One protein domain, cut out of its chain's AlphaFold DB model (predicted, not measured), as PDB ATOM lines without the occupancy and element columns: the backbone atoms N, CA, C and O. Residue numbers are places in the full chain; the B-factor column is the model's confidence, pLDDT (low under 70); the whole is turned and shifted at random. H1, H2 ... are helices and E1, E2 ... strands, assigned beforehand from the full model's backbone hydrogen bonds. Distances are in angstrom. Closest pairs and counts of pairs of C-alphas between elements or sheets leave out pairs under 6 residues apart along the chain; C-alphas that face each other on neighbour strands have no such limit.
ATOM      1  N   SER A   6      -2.490 -42.149  27.016       95.31
ATOM      2  CA  SER A   6      -3.109 -42.694  28.222       95.31
ATOM      3  C   SER A   6      -3.948 -41.632  28.915       95.31
ATOM      4  O   SER A   6      -3.571 -40.461  28.968       95.31
ATOM      5  N   ASP A   7      -5.053 -42.055  29.521       95.50
ATOM      6  CA  ASP A   7      -5.877 -41.190  30.364       95.50
ATOM      7  C   ASP A   7      -5.269 -40.927  31.745       95.50
ATOM      8  O   ASP A   7      -5.691 -39.997  32.431       95.50
ATOM      9  N   LYS A   8      -4.306 -41.752  32.172       94.75
ATOM     10  CA  LYS A   8      -3.691 -41.686  33.502       94.75
ATOM     11  C   LYS A   8      -2.162 -41.690  33.409       94.75
ATOM     12  O   LYS A   8      -1.626 -42.402  32.548       94.75
ATOM     13  N   PRO A   9      -1.460 -40.950  34.286       94.25
ATOM     14  CA  PRO A   9      -0.018 -41.085  34.425       94.25
ATOM     15  C   PRO A   9       0.324 -42.422  35.109       94.25
ATOM     16  O   PRO A   9      -0.560 -43.141  35.582       94.25
ATOM     17  N   MET A  10       1.612 -42.767  35.181       94.31
ATOM     18  CA  MET A  10       2.059 -43.890  36.012       94.31
ATOM     19  C   MET A  10       1.756 -43.622  37.493       94.31
ATOM     20  O   MET A  10       1.837 -42.478  37.933       94.31
ATOM     21  N   ASN A  11       1.496 -44.672  38.281       94.06
ATOM     22  CA  ASN A  11       1.224 -44.538  39.721       94.06
ATOM     23  C   ASN A  11       2.334 -43.766  40.454       94.06
ATOM     24  O   ASN A  11       2.041 -42.851  41.210       94.06
ATOM     25  N   VAL A  12       3.601 -44.075  40.155       92.56
ATOM     26  CA  VAL A  12       4.760 -43.386  40.748       92.56
ATOM     27  C   VAL A  12       4.773 -41.890  40.420       92.56
ATOM     28  O   VAL A  12       5.061 -41.064  41.276       92.56
ATOM     29  N   THR A  13       4.408 -41.510  39.197       91.94
ATOM     30  CA  THR A  13       4.292 -40.100  38.819       91.94
ATOM     31  C   THR A  13       3.134 -39.440  39.559       91.94
ATOM     32  O   THR A  13       3.294 -38.332  40.056       91.94
ATOM     33  N   ALA A  14       1.994 -40.129  39.660       92.69
ATOM     34  CA  ALA A  14       0.815 -39.608  40.342       92.69
ATOM     35  C   ALA A  14       1.070 -39.299  41.823       92.69
ATOM     36  O   ALA A  14       0.487 -38.358  42.358       92.69
ATOM     37  N   GLU A  15       1.926 -40.101  42.458       95.19
ATOM     38  CA  GLU A  15       2.256 -40.025  43.880       95.19
ATOM     39  C   GLU A  15       3.399 -39.044  44.184       95.19
ATOM     40  O   GLU A  15       3.306 -38.287  45.147       95.19
ATOM     41  N   PHE A  16       4.455 -39.026  43.361       92.44
ATOM     42  CA  PHE A  16       5.704 -38.319  43.682       92.44
ATOM     43  C   PHE A  16       6.018 -37.107  42.792       92.44
ATOM     44  O   PHE A  16       7.016 -36.427  43.035       92.44
ATOM     45  N   ALA A  17       5.216 -36.818  41.763       90.56
ATOM     46  CA  ALA A  17       5.482 -35.732  40.818       90.56
ATOM     47  C   ALA A  17       4.275 -34.803  40.613       90.56
ATOM     48  O   ALA A  17       3.159 -35.058  41.065       90.56
ATOM     49  N   THR A  18       4.506 -33.694  39.908       90.81
ATOM     50  CA  THR A  18       3.440 -32.772  39.504       90.81
ATOM     51  C   THR A  18       2.497 -33.451  38.515       90.81
ATOM     52  O   THR A  18       2.917 -33.913  37.453       90.81
ATOM     53  N   ASN A  19       1.206 -33.461  38.845       92.19
ATOM     54  CA  ASN A  19       0.157 -33.989  37.981       92.19
ATOM     55  C   ASN A  19      -0.346 -32.907  37.022       92.19
ATOM     56  O   ASN A  19      -1.071 -32.000  37.426       92.19
ATOM     57  N   TYR A  20       0.029 -33.018  35.750       93.69
ATOM     58  CA  TYR A  20      -0.441 -32.123  34.690       93.69
ATOM     59  C   TYR A  20      -1.797 -32.567  34.145       93.69
ATOM     60  O   TYR A  20      -2.091 -33.763  34.120       93.69
ATOM     61  N   GLU A  21      -2.624 -31.630  33.676       93.81
ATOM     62  CA  GLU A  21      -3.879 -31.976  33.007       93.81
ATOM     63  C   GLU A  21      -3.603 -32.758  31.723       93.81
ATOM     64  O   GLU A  21      -2.890 -32.289  30.839       93.81
ATOM     65  N   LYS A  22      -4.210 -33.941  31.591       94.06
ATOM     66  CA  LYS A  22      -3.942 -34.856  30.474       94.06
ATOM     67  C   LYS A  22      -4.237 -34.261  29.090       94.06
ATOM     68  O   LYS A  22      -3.705 -34.756  28.103       94.06
ATOM     69  N   GLN A  23      -5.111 -33.256  29.008       94.94
ATOM     70  CA  GLN A  23      -5.730 -32.790  27.763       94.94
ATOM     71  C   GLN A  23      -6.360 -33.956  26.976       94.94
ATOM     72  O   GLN A  23      -7.277 -34.601  27.491       94.94
ATOM     73  N   ASP A  24      -5.863 -34.275  25.778       95.06
ATOM     74  CA  ASP A  24      -6.316 -35.451  25.023       95.06
ATOM     75  C   ASP A  24      -5.708 -36.761  25.558       95.06
ATOM     76  O   ASP A  24      -6.200 -37.845  25.250       95.06
ATOM     77  N   GLY A  25      -4.639 -36.670  26.350       96.12
ATOM     78  CA  GLY A  25      -3.999 -37.766  27.069       96.12
ATOM     79  C   GLY A  25      -2.475 -37.609  27.174       96.12
ATOM     80  O   GLY A  25      -1.844 -36.867  26.414       96.12
ATOM     81  N   TYR A  26      -1.871 -38.351  28.106       96.31
ATOM     82  CA  TYR A  26      -0.420 -38.423  28.283       96.31
ATOM     83  C   TYR A  26       0.214 -39.242  27.162       96.31
ATOM     84  O   TYR A  26      -0.240 -40.351  26.866       96.31
ATOM     85  N   VAL A  27       1.277 -38.723  26.552       95.31
ATOM     86  CA  VAL A  27       2.001 -39.411  25.479       95.31
ATOM     87  C   VAL A  27       2.701 -40.645  26.039       95.31
ATOM     88  O   VAL A  27       3.352 -40.589  27.080       95.31
ATOM     89  N   LEU A  28       2.577 -41.773  25.342       94.25
ATOM     90  CA  LEU A  28       3.268 -43.003  25.714       94.25
ATOM     91  C   LEU A  28       4.725 -42.993  25.231       94.25
ATOM     92  O   LEU A  28       5.016 -42.611  24.096       94.25
ATOM     93  N   SER A  29       5.635 -43.473  26.078       89.50
ATOM     94  CA  SER A  29       7.011 -43.791  25.692       89.50
ATOM     95  C   SER A  29       7.061 -44.985  24.729       89.50
ATOM     96  O   SER A  29       6.069 -45.690  24.535       89.50
ATOM     97  N   ALA A  30       8.241 -45.275  24.170       81.19
ATOM     98  CA  ALA A  30       8.455 -46.451  23.320       81.19
ATOM     99  C   ALA A  30       8.093 -47.783  24.010       81.19
ATOM    100  O   ALA A  30       7.726 -48.747  23.343       81.19
ATOM    101  N   ARG A  31       8.130 -47.819  25.349       85.06
ATOM    102  CA  ARG A  31       7.773 -48.986  26.173       85.06
ATOM    103  C   ARG A  31       6.312 -48.983  26.632       85.06
ATOM    104  O   ARG A  31       5.927 -49.819  27.440       85.06
ATOM    105  N   GLY A  32       5.506 -48.035  26.153       90.31
ATOM    106  CA  GLY A  32       4.097 -47.909  26.525       90.31
ATOM    107  C   GLY A  32       3.857 -47.242  27.881       90.31
ATOM    108  O   GLY A  32       2.730 -47.267  28.367       90.31
ATOM    109  N   ASN A  33       4.877 -46.630  28.491       92.88
ATOM    110  CA  ASN A  33       4.721 -45.935  29.769       92.88
ATOM    111  C   ASN A  33       4.200 -44.507  29.540       92.88
ATOM    112  O   ASN A  33       4.813 -43.778  28.756       92.88
ATOM    113  N   PRO A  34       3.121 -44.074  30.217       94.62
ATOM    114  CA  PRO A  34       2.653 -42.695  30.145       94.62
ATOM    115  C   PRO A  34       3.705 -41.716  30.670       94.62
ATOM    116  O   PRO A  34       4.118 -41.798  31.828       94.62
ATOM    117  N   LEU A  35       4.109 -40.766  29.833       94.50
ATOM    118  CA  LEU A  35       4.966 -39.656  30.228       94.50
ATOM    119  C   LEU A  35       4.099 -38.601  30.918       94.50
ATOM    120  O   LEU A  35       3.409 -37.822  30.264       94.50
ATOM    121  N   GLY A  36       4.105 -38.582  32.252       94.38
ATOM    122  CA  GLY A  36       3.196 -37.731  33.028       94.38
ATOM    123  C   GLY A  36       3.374 -36.223  32.841       94.38
ATOM    124  O   GLY A  36       2.479 -35.457  33.178       94.38
ATOM    125  N   ASN A  37       4.501 -35.800  32.275       95.25
ATOM    126  CA  ASN A  37       4.798 -34.413  31.944       95.25
ATOM    127  C   ASN A  37       4.712 -34.116  30.435       95.25
ATOM    128  O   ASN A  37       5.121 -33.039  30.013       95.25
ATOM    129  N   VAL A  38       4.224 -35.049  29.608       96.06
ATOM    130  CA  VAL A  38       4.091 -34.856  28.157       96.06
ATOM    131  C   VAL A  38       2.671 -35.179  27.721       96.06
ATOM    132  O   VAL A  38       2.231 -36.326  27.799       96.06
ATOM    133  N   VAL A  39       1.952 -34.175  27.230       96.06
ATOM    134  CA  VAL A  39       0.524 -34.280  26.906       96.06
ATOM    135  C   VAL A  39       0.260 -33.955  25.445       96.06
ATOM    136  O   VAL A  39       0.967 -33.162  24.816       96.06
ATOM    137  N   LYS A  40      -0.777 -34.576  24.889       95.62
ATOM    138  CA  LYS A  40      -1.274 -34.269  23.548       95.62
ATOM    139  C   LYS A  40      -2.453 -33.297  23.639       95.62
ATOM    140  O   LYS A  40      -3.355 -33.493  24.446       95.62
ATOM    141  N   SER A  41      -2.455 -32.275  22.785       94.25
ATOM    142  CA  SER A  41      -3.533 -31.285  22.664       94.25
ATOM    143  C   SER A  41      -3.803 -31.000  21.185       94.25
ATOM    144  O   SER A  41      -3.065 -30.261  20.522       94.25
ATOM    145  N   GLY A  42      -4.825 -31.645  20.626       92.81
ATOM    146  CA  GLY A  42      -5.132 -31.633  19.201       92.81
ATOM    147  C   GLY A  42      -4.001 -32.237  18.363       92.81
ATOM    148  O   GLY A  42      -3.669 -33.420  18.478       92.81
ATOM    149  N   ASN A  43      -3.408 -31.421  17.490       90.94
ATOM    150  CA  ASN A  43      -2.238 -31.786  16.686       90.94
ATOM    151  C   ASN A  43      -0.899 -31.484  17.385       90.94
ATOM    152  O   ASN A  43       0.149 -31.820  16.836       90.94
ATOM    153  N   ARG A  44      -0.912 -30.871  18.573       93.38
ATOM    154  CA  ARG A  44       0.295 -30.471  19.307       93.38
ATOM    155  C   ARG A  44       0.654 -31.478  20.387       93.38
ATOM    156  O   ARG A  44      -0.201 -32.192  20.918       93.38
ATOM    157  N   VAL A  45       1.933 -31.491  20.732       95.62
ATOM    158  CA  VAL A  45       2.466 -32.204  21.892       95.62
ATOM    159  C   VAL A  45       3.198 -31.186  22.752       95.62
ATOM    160  O   VAL A  45       4.028 -30.437  22.241       95.62
ATOM    161  N   ILE A  46       2.867 -31.150  24.038       96.62
ATOM    162  CA  ILE A  46       3.403 -30.190  25.001       96.62
ATOM    163  C   ILE A  46       4.202 -30.968  26.040       96.62
ATOM    164  O   ILE A  46       3.708 -31.945  26.600       96.62
ATOM    165  N   VAL A  47       5.440 -30.541  26.274       96.19
ATOM    166  CA  VAL A  47       6.294 -31.027  27.359       96.19
ATOM    167  C   VAL A  47       6.309 -29.974  28.452       96.19
ATOM    168  O   VAL A  47       6.745 -28.846  28.221       96.19
ATOM    169  N   HIS A  48       5.882 -30.366  29.642       95.69
ATOM    170  CA  HIS A  48       6.008 -29.575  30.853       95.69
ATOM    171  C   HIS A  48       7.362 -29.868  31.501       95.69
ATOM    172  O   HIS A  48       7.695 -31.021  31.811       95.69
ATOM    173  N   SER A  49       8.182 -28.838  31.674       92.75
ATOM    174  CA  SER A  49       9.487 -28.977  32.313       92.75
ATOM    175  C   SER A  49       9.403 -28.830  33.831       92.75
ATOM    176  O   SER A  49       8.509 -28.191  34.386       92.75
ATOM    177  N   ALA A  50      10.426 -29.344  34.515       88.62
ATOM    178  CA  ALA A  50      10.556 -29.210  35.963       88.62
ATOM    179  C   ALA A  50      10.713 -27.750  36.439       88.62
ATOM    180  O   ALA A  50      10.441 -27.462  37.599       88.62
ATOM    181  N   ASN A  51      11.130 -26.822  35.565       90.81
ATOM    182  CA  ASN A  51      11.225 -25.391  35.885       90.81
ATOM    183  C   ASN A  51       9.940 -24.597  35.574       90.81
ATOM    184  O   ASN A  51       9.954 -23.373  35.671       90.81
ATOM    185  N   GLY A  52       8.839 -25.276  35.231       90.62
ATOM    186  CA  GLY A  52       7.523 -24.657  35.042       90.62
ATOM    187  C   GLY A  52       7.308 -24.003  33.677       90.62
ATOM    188  O   GLY A  52       6.378 -23.216  33.524       90.62
ATOM    189  N   HIS A  53       8.159 -24.299  32.694       94.94
ATOM    190  CA  HIS A  53       7.970 -23.862  31.315       94.94
ATOM    191  C   HIS A  53       7.310 -24.957  30.478       94.94
ATOM    192  O   HIS A  53       7.563 -26.148  30.654       94.94
ATOM    193  N   ASP A  54       6.518 -24.521  29.504       96.06
ATOM    194  CA  ASP A  54       5.886 -25.406  28.538       96.06
ATOM    195  C   ASP A  54       6.602 -25.295  27.195       96.06
ATOM    196  O   ASP A  54       6.824 -24.199  26.672       96.06
ATOM    197  N   PHE A  55       6.947 -26.446  26.627       95.44
ATOM    198  CA  PHE A  55       7.616 -26.546  25.338       95.44
ATOM    199  C   PHE A  55       6.739 -27.305  24.351       95.44
ATOM    200  O   PHE A  55       6.370 -28.457  24.582       95.44
ATOM    201  N   GLU A  56       6.436 -26.675  23.219       94.56
ATOM    202  CA  GLU A  56       5.790 -27.364  22.108       94.56
ATOM    203  C   GLU A  56       6.817 -28.225  21.362       94.56
ATOM    204  O   GLU A  56       7.844 -27.737  20.884       94.56
ATOM    205  N   VAL A  57       6.543 -29.526  21.268       92.06
ATOM    206  CA  VAL A  57       7.393 -30.470  20.543       92.06
ATOM    207  C   VAL A  57       7.167 -30.284  19.042       92.06
ATOM    208  O   VAL A  57       6.021 -30.351  18.591       92.06
ATOM    209  N   PRO A  58       8.229 -30.126  18.232       88.56
ATOM    210  CA  PRO A  58       8.104 -30.014  16.784       88.56
ATOM    211  C   PRO A  58       7.697 -31.364  16.173       88.56
ATOM    212  O   PRO A  58       8.533 -32.195  15.810       88.56
ATOM    213  N   VAL A  59       6.389 -31.605  16.072       90.81
ATOM    214  CA  VAL A  59       5.840 -32.846  15.520       90.81
ATOM    215  C   VAL A  59       6.145 -32.922  14.023       90.81
ATOM    216  O   VAL A  59       5.624 -32.143  13.228       90.81
ATOM    217  N   LEU A  60       6.938 -33.918  13.620       89.75
ATOM    218  CA  LEU A  60       7.402 -34.101  12.235       89.75
ATOM    219  C   LEU A  60       6.270 -34.142  11.194       89.75
ATOM    220  O   LEU A  60       6.439 -33.666  10.075       89.75
ATOM    221  N   LYS A  61       5.113 -34.710  11.557       89.62
ATOM    222  CA  LYS A  61       3.938 -34.754  10.675       89.62
ATOM    223  C   LYS A  61       3.414 -33.345  10.377       89.62
ATOM    224  O   LYS A  61       3.176 -33.041   9.214       89.62
ATOM    225  N   ASN A  62       3.308 -32.496  11.398       92.75
ATOM    226  CA  ASN A  62       2.850 -31.117  11.246       92.75
ATOM    227  C   ASN A  62       3.847 -30.325  10.395       92.75
ATOM    228  O   ASN A  62       3.447 -29.680   9.435       92.75
ATOM    229  N   LEU A  63       5.153 -30.481  10.659       92.19
ATOM    230  CA  LEU A  63       6.202 -29.833   9.860       92.19
ATOM    231  C   LEU A  63       6.105 -30.175   8.367       92.19
ATOM    232  O   LEU A  63       6.336 -29.312   7.521       92.19
ATOM    233  N   LYS A  64       5.743 -31.425   8.040       91.12
ATOM    234  CA  LYS A  64       5.495 -31.857   6.661       91.12
ATOM    235  C   LYS A  64       4.244 -31.207   6.071       91.12
ATOM    236  O   LYS A  64       4.319 -30.679   4.970       91.12
ATOM    237  N   GLU A  65       3.110 -31.292   6.763       91.75
ATOM    238  CA  GLU A  65       1.818 -30.794   6.263       91.75
ATOM    239  C   GLU A  65       1.814 -29.268   6.083       91.75
ATOM    240  O   GLU A  65       1.208 -28.757   5.146       91.75
ATOM    241  N   GLU A  66       2.545 -28.553   6.937       93.38
ATOM    242  CA  GLU A  66       2.685 -27.094   6.899       93.38
ATOM    243  C   GLU A  66       3.840 -26.617   6.004       93.38
ATOM    244  O   GLU A  66       3.966 -25.419   5.751       93.38
ATOM    245  N   GLY A  67       4.721 -27.519   5.554       91.75
ATOM    246  CA  GLY A  67       5.920 -27.159   4.790       91.75
ATOM    247  C   GLY A  67       6.918 -26.298   5.577       91.75
ATOM    248  O   GLY A  67       7.628 -25.478   4.997       91.75
ATOM    249  N   SER A  68       6.981 -26.455   6.904       92.94
ATOM    250  CA  SER A  68       7.706 -25.555   7.817       92.94
ATOM    251  C   SER A  68       9.103 -26.055   8.231       92.94
ATOM    252  O   SER A  68       9.714 -25.549   9.183       92.94
ATOM    253  N   TRP A  69       9.656 -27.025   7.494       91.00
ATOM    254  CA  TRP A  69      11.011 -27.542   7.698       91.00
ATOM    255  C   TRP A  69      12.072 -26.437   7.640       91.00
ATOM    256  O   TRP A  69      12.102 -25.614   6.729       91.00
ATOM    257  N   LYS A  70      13.029 -26.460   8.576       88.62
ATOM    258  CA  LYS A  70      14.163 -25.515   8.559       88.62
ATOM    259  C   LYS A  70      15.151 -25.791   7.424       88.62
ATOM    260  O   LYS A  70      15.785 -24.863   6.938       88.62
ATOM    261  N   ASN A  71      15.277 -27.051   7.018       88.88
ATOM    262  CA  ASN A  71      16.024 -27.465   5.835       88.88
ATOM    263  C   ASN A  71      15.161 -28.456   5.038       88.88
ATOM    264  O   ASN A  71      15.308 -29.662   5.237       88.88
ATOM    265  N   PRO A  72      14.236 -27.963   4.194       88.12
ATOM    266  CA  PRO A  72      13.268 -28.805   3.495       88.12
ATOM    267  C   PRO A  72      13.929 -29.905   2.667       88.12
ATOM    268  O   PRO A  72      13.559 -31.064   2.792       88.12
ATOM    269  N   LEU A  73      14.988 -29.576   1.919       85.81
ATOM    270  CA  LEU A  73      15.672 -30.531   1.044       85.81
ATOM    271  C   LEU A  73      16.208 -31.749   1.812       85.81
ATOM    272  O   LEU A  73      15.940 -32.888   1.434       85.81
ATOM    273  N   LYS A  74      16.966 -31.516   2.894       87.19
ATOM    274  CA  LYS A  74      17.524 -32.612   3.701       87.19
ATOM    275  C   LYS A  74      16.440 -33.318   4.512       87.19
ATOM    276  O   LYS A  74      16.435 -34.543   4.566       87.19
ATOM    277  N   ALA A  75      15.526 -32.564   5.125       89.12
ATOM    278  CA  ALA A  75      14.490 -33.122   5.988       89.12
ATOM    279  C   ALA A  75      13.498 -33.995   5.208       89.12
ATOM    280  O   ALA A  75      13.183 -35.094   5.651       89.12
ATOM    281  N   GLU A  76      13.047 -33.561   4.032       87.94
ATOM    282  CA  GLU A  76      12.139 -34.354   3.201       87.94
ATOM    283  C   GLU A  76      12.823 -35.613   2.673       87.94
ATOM    284  O   GLU A  76      12.262 -36.704   2.787       87.94
ATOM    285  N   ALA A  77      14.053 -35.498   2.163       86.88
ATOM    286  CA  ALA A  77      14.805 -36.658   1.701       86.88
ATOM    287  C   ALA A  77      15.021 -37.682   2.830       86.88
ATOM    288  O   ALA A  77      14.706 -38.859   2.665       86.88
ATOM    289  N   ALA A  78      15.507 -37.234   3.992       88.88
ATOM    290  CA  ALA A  78      15.879 -38.128   5.083       88.88
ATOM    291  C   ALA A  78      14.677 -38.659   5.880       88.88
ATOM    292  O   ALA A  78      14.655 -39.845   6.188       88.88
ATOM    293  N   MET A  79      13.696 -37.812   6.207       88.62
ATOM    294  CA  MET A  79      12.635 -38.126   7.179       88.62
ATOM    295  C   MET A  79      11.292 -38.477   6.530       88.62
ATOM    296  O   MET A  79      10.401 -38.992   7.208       88.62
ATOM    297  N   VAL A  80      11.107 -38.177   5.239       86.50
ATOM    298  CA  VAL A  80       9.838 -38.414   4.530       86.50
ATOM    299  C   VAL A  80       9.996 -39.447   3.421       86.50
ATOM    300  O   VAL A  80       9.193 -40.374   3.352       86.50
ATOM    301  N   LYS A  81      11.004 -39.292   2.556       83.31
ATOM    302  CA  LYS A  81      11.177 -40.130   1.359       83.31
ATOM    303  C   LYS A  81      11.844 -41.476   1.649       83.31
ATOM    304  O   LYS A  81      11.579 -42.442   0.942       83.31
ATOM    305  N   ILE A  82      12.688 -41.553   2.678       85.00
ATOM    306  CA  ILE A  82      13.400 -42.778   3.065       85.00
ATOM    307  C   ILE A  82      12.802 -43.301   4.372       85.00
ATOM    308  O   ILE A  82      13.151 -42.858   5.468       85.00
ATOM    309  N   ALA A  83      11.864 -44.240   4.258       86.44
ATOM    310  CA  ALA A  83      11.117 -44.759   5.403       86.44
ATOM    311  C   ALA A  83      12.023 -45.466   6.426       86.44
ATOM    312  O   ALA A  83      11.768 -45.405   7.631       86.44
ATOM    313  N   GLU A  84      13.099 -46.101   5.962       89.19
ATOM    314  CA  GLU A  84      14.053 -46.836   6.784       89.19
ATOM    315  C   GLU A  84      14.709 -45.949   7.841       89.19
ATOM    316  O   GLU A  84      14.893 -46.408   8.966       89.19
ATOM    317  N   HIS A  85      14.995 -44.677   7.537       92.06
ATOM    318  CA  HIS A  85      15.551 -43.759   8.531       92.06
ATOM    319  C   HIS A  85      14.603 -43.586   9.720       92.06
ATOM    320  O   HIS A  85      15.014 -43.721  10.867       92.06
ATOM    321  N   MET A  86      13.309 -43.392   9.457       89.56
ATOM    322  CA  MET A  86      12.301 -43.227  10.511       89.56
ATOM    323  C   MET A  86      11.997 -44.524  11.269       89.56
ATOM    324  O   MET A  86      11.616 -44.506  12.442       89.56
ATOM    325  N   GLN A  87      12.119 -45.663  10.592       90.25
ATOM    326  CA  GLN A  87      11.764 -46.961  11.160       90.25
ATOM    327  C   GLN A  87      12.906 -47.598  11.946       90.25
ATOM    328  O   GLN A  87      12.635 -48.324  12.902       90.25
ATOM    329  N   LYS A  88      14.156 -47.362  11.535       92.81
ATOM    330  CA  LYS A  88      15.329 -48.074  12.051       92.81
ATOM    331  C   LYS A  88      16.275 -47.196  12.848       92.81
ATOM    332  O   LYS A  88      16.955 -47.744  13.706       92.81
ATOM    333  N   LEU A  89      16.345 -45.892  12.590       94.12
ATOM    334  CA  LEU A  89      17.234 -45.017  13.348       94.12
ATOM    335  C   LEU A  89      16.558 -44.527  14.626       94.12
ATOM    336  O   LEU A  89      15.334 -44.370  14.707       94.12
TER     337      LEU A  89
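This is residues 6 to 89 of the 412 residues of an uncharacterized protein of Acidobacteria bacterium (UniProt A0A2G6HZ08). Two loosely joined lobes make an elongated model: a twisted four-stranded sheet with short helix H1 at its far end, and a loose cluster of three helices, H2, H3 and H4. Residues 57 to 59 join the lobes, and E2 bends sharply within the sheet. The printed part has 84 residues, in the order H1 E1 E2 E3 E4 H2 H3 H4; the antiparallel sheet runs E1 E2 E3 E4. The class is mixed, helices and strands; the whole is loose, with a radius of gyration of the C-alphas of 15.3 A and spans of 45 by 25 by 22 A.

H1, residues 11 to 16, begins at C-alpha 11 (1.224, -44.538, 39.721). E1 is 25 to 28, E2 34 to 41 (15.0 A), E3 44 to 48 (12.9 A) and E4 54 to 56. H2 is 60 to 65, H3 72 to 81 (11.7 A), and H4, 83 to 88, ends at C-alpha 88 (15.329, -48.074, 12.051).

H1 only grazes the sheet with residues 11 to 14; its closest C-alphas to E2 are Thr 13 and Gly 36, 6.4 A. The strands form a meander, each the antiparallel neighbour of the one before, and E2 bends by 97 degrees at residue 37. Within hydrogen-bond range are N 27 and O 38 (2.9 A) for E1 and E2, N 48 and O 37 (2.8 A) for E2 and E3, and N 47 and O 55 (2.8 A) for E3 and E4. H2 is not on the sheet; it is close to H3 but not clearly touching, with closest C-alphas Lys 64 and Glu 76 at 7.9 A. H3 and H4 only just touch, only at the corner, with 3 pairs of C-alphas within 8 A, the closest Met 79 and Met 86 at 6.1 A. Every O i to N i+4 pair is within range in H1, H2 and H4, and 5 of 6 in H3.

The C-alphas farthest apart, Glu 15 and Leu 73, are 45.9 A apart. The printed part has no cut and no long link. The mean pLDDT of the printed part is 91.9, and no printed residue is under 70.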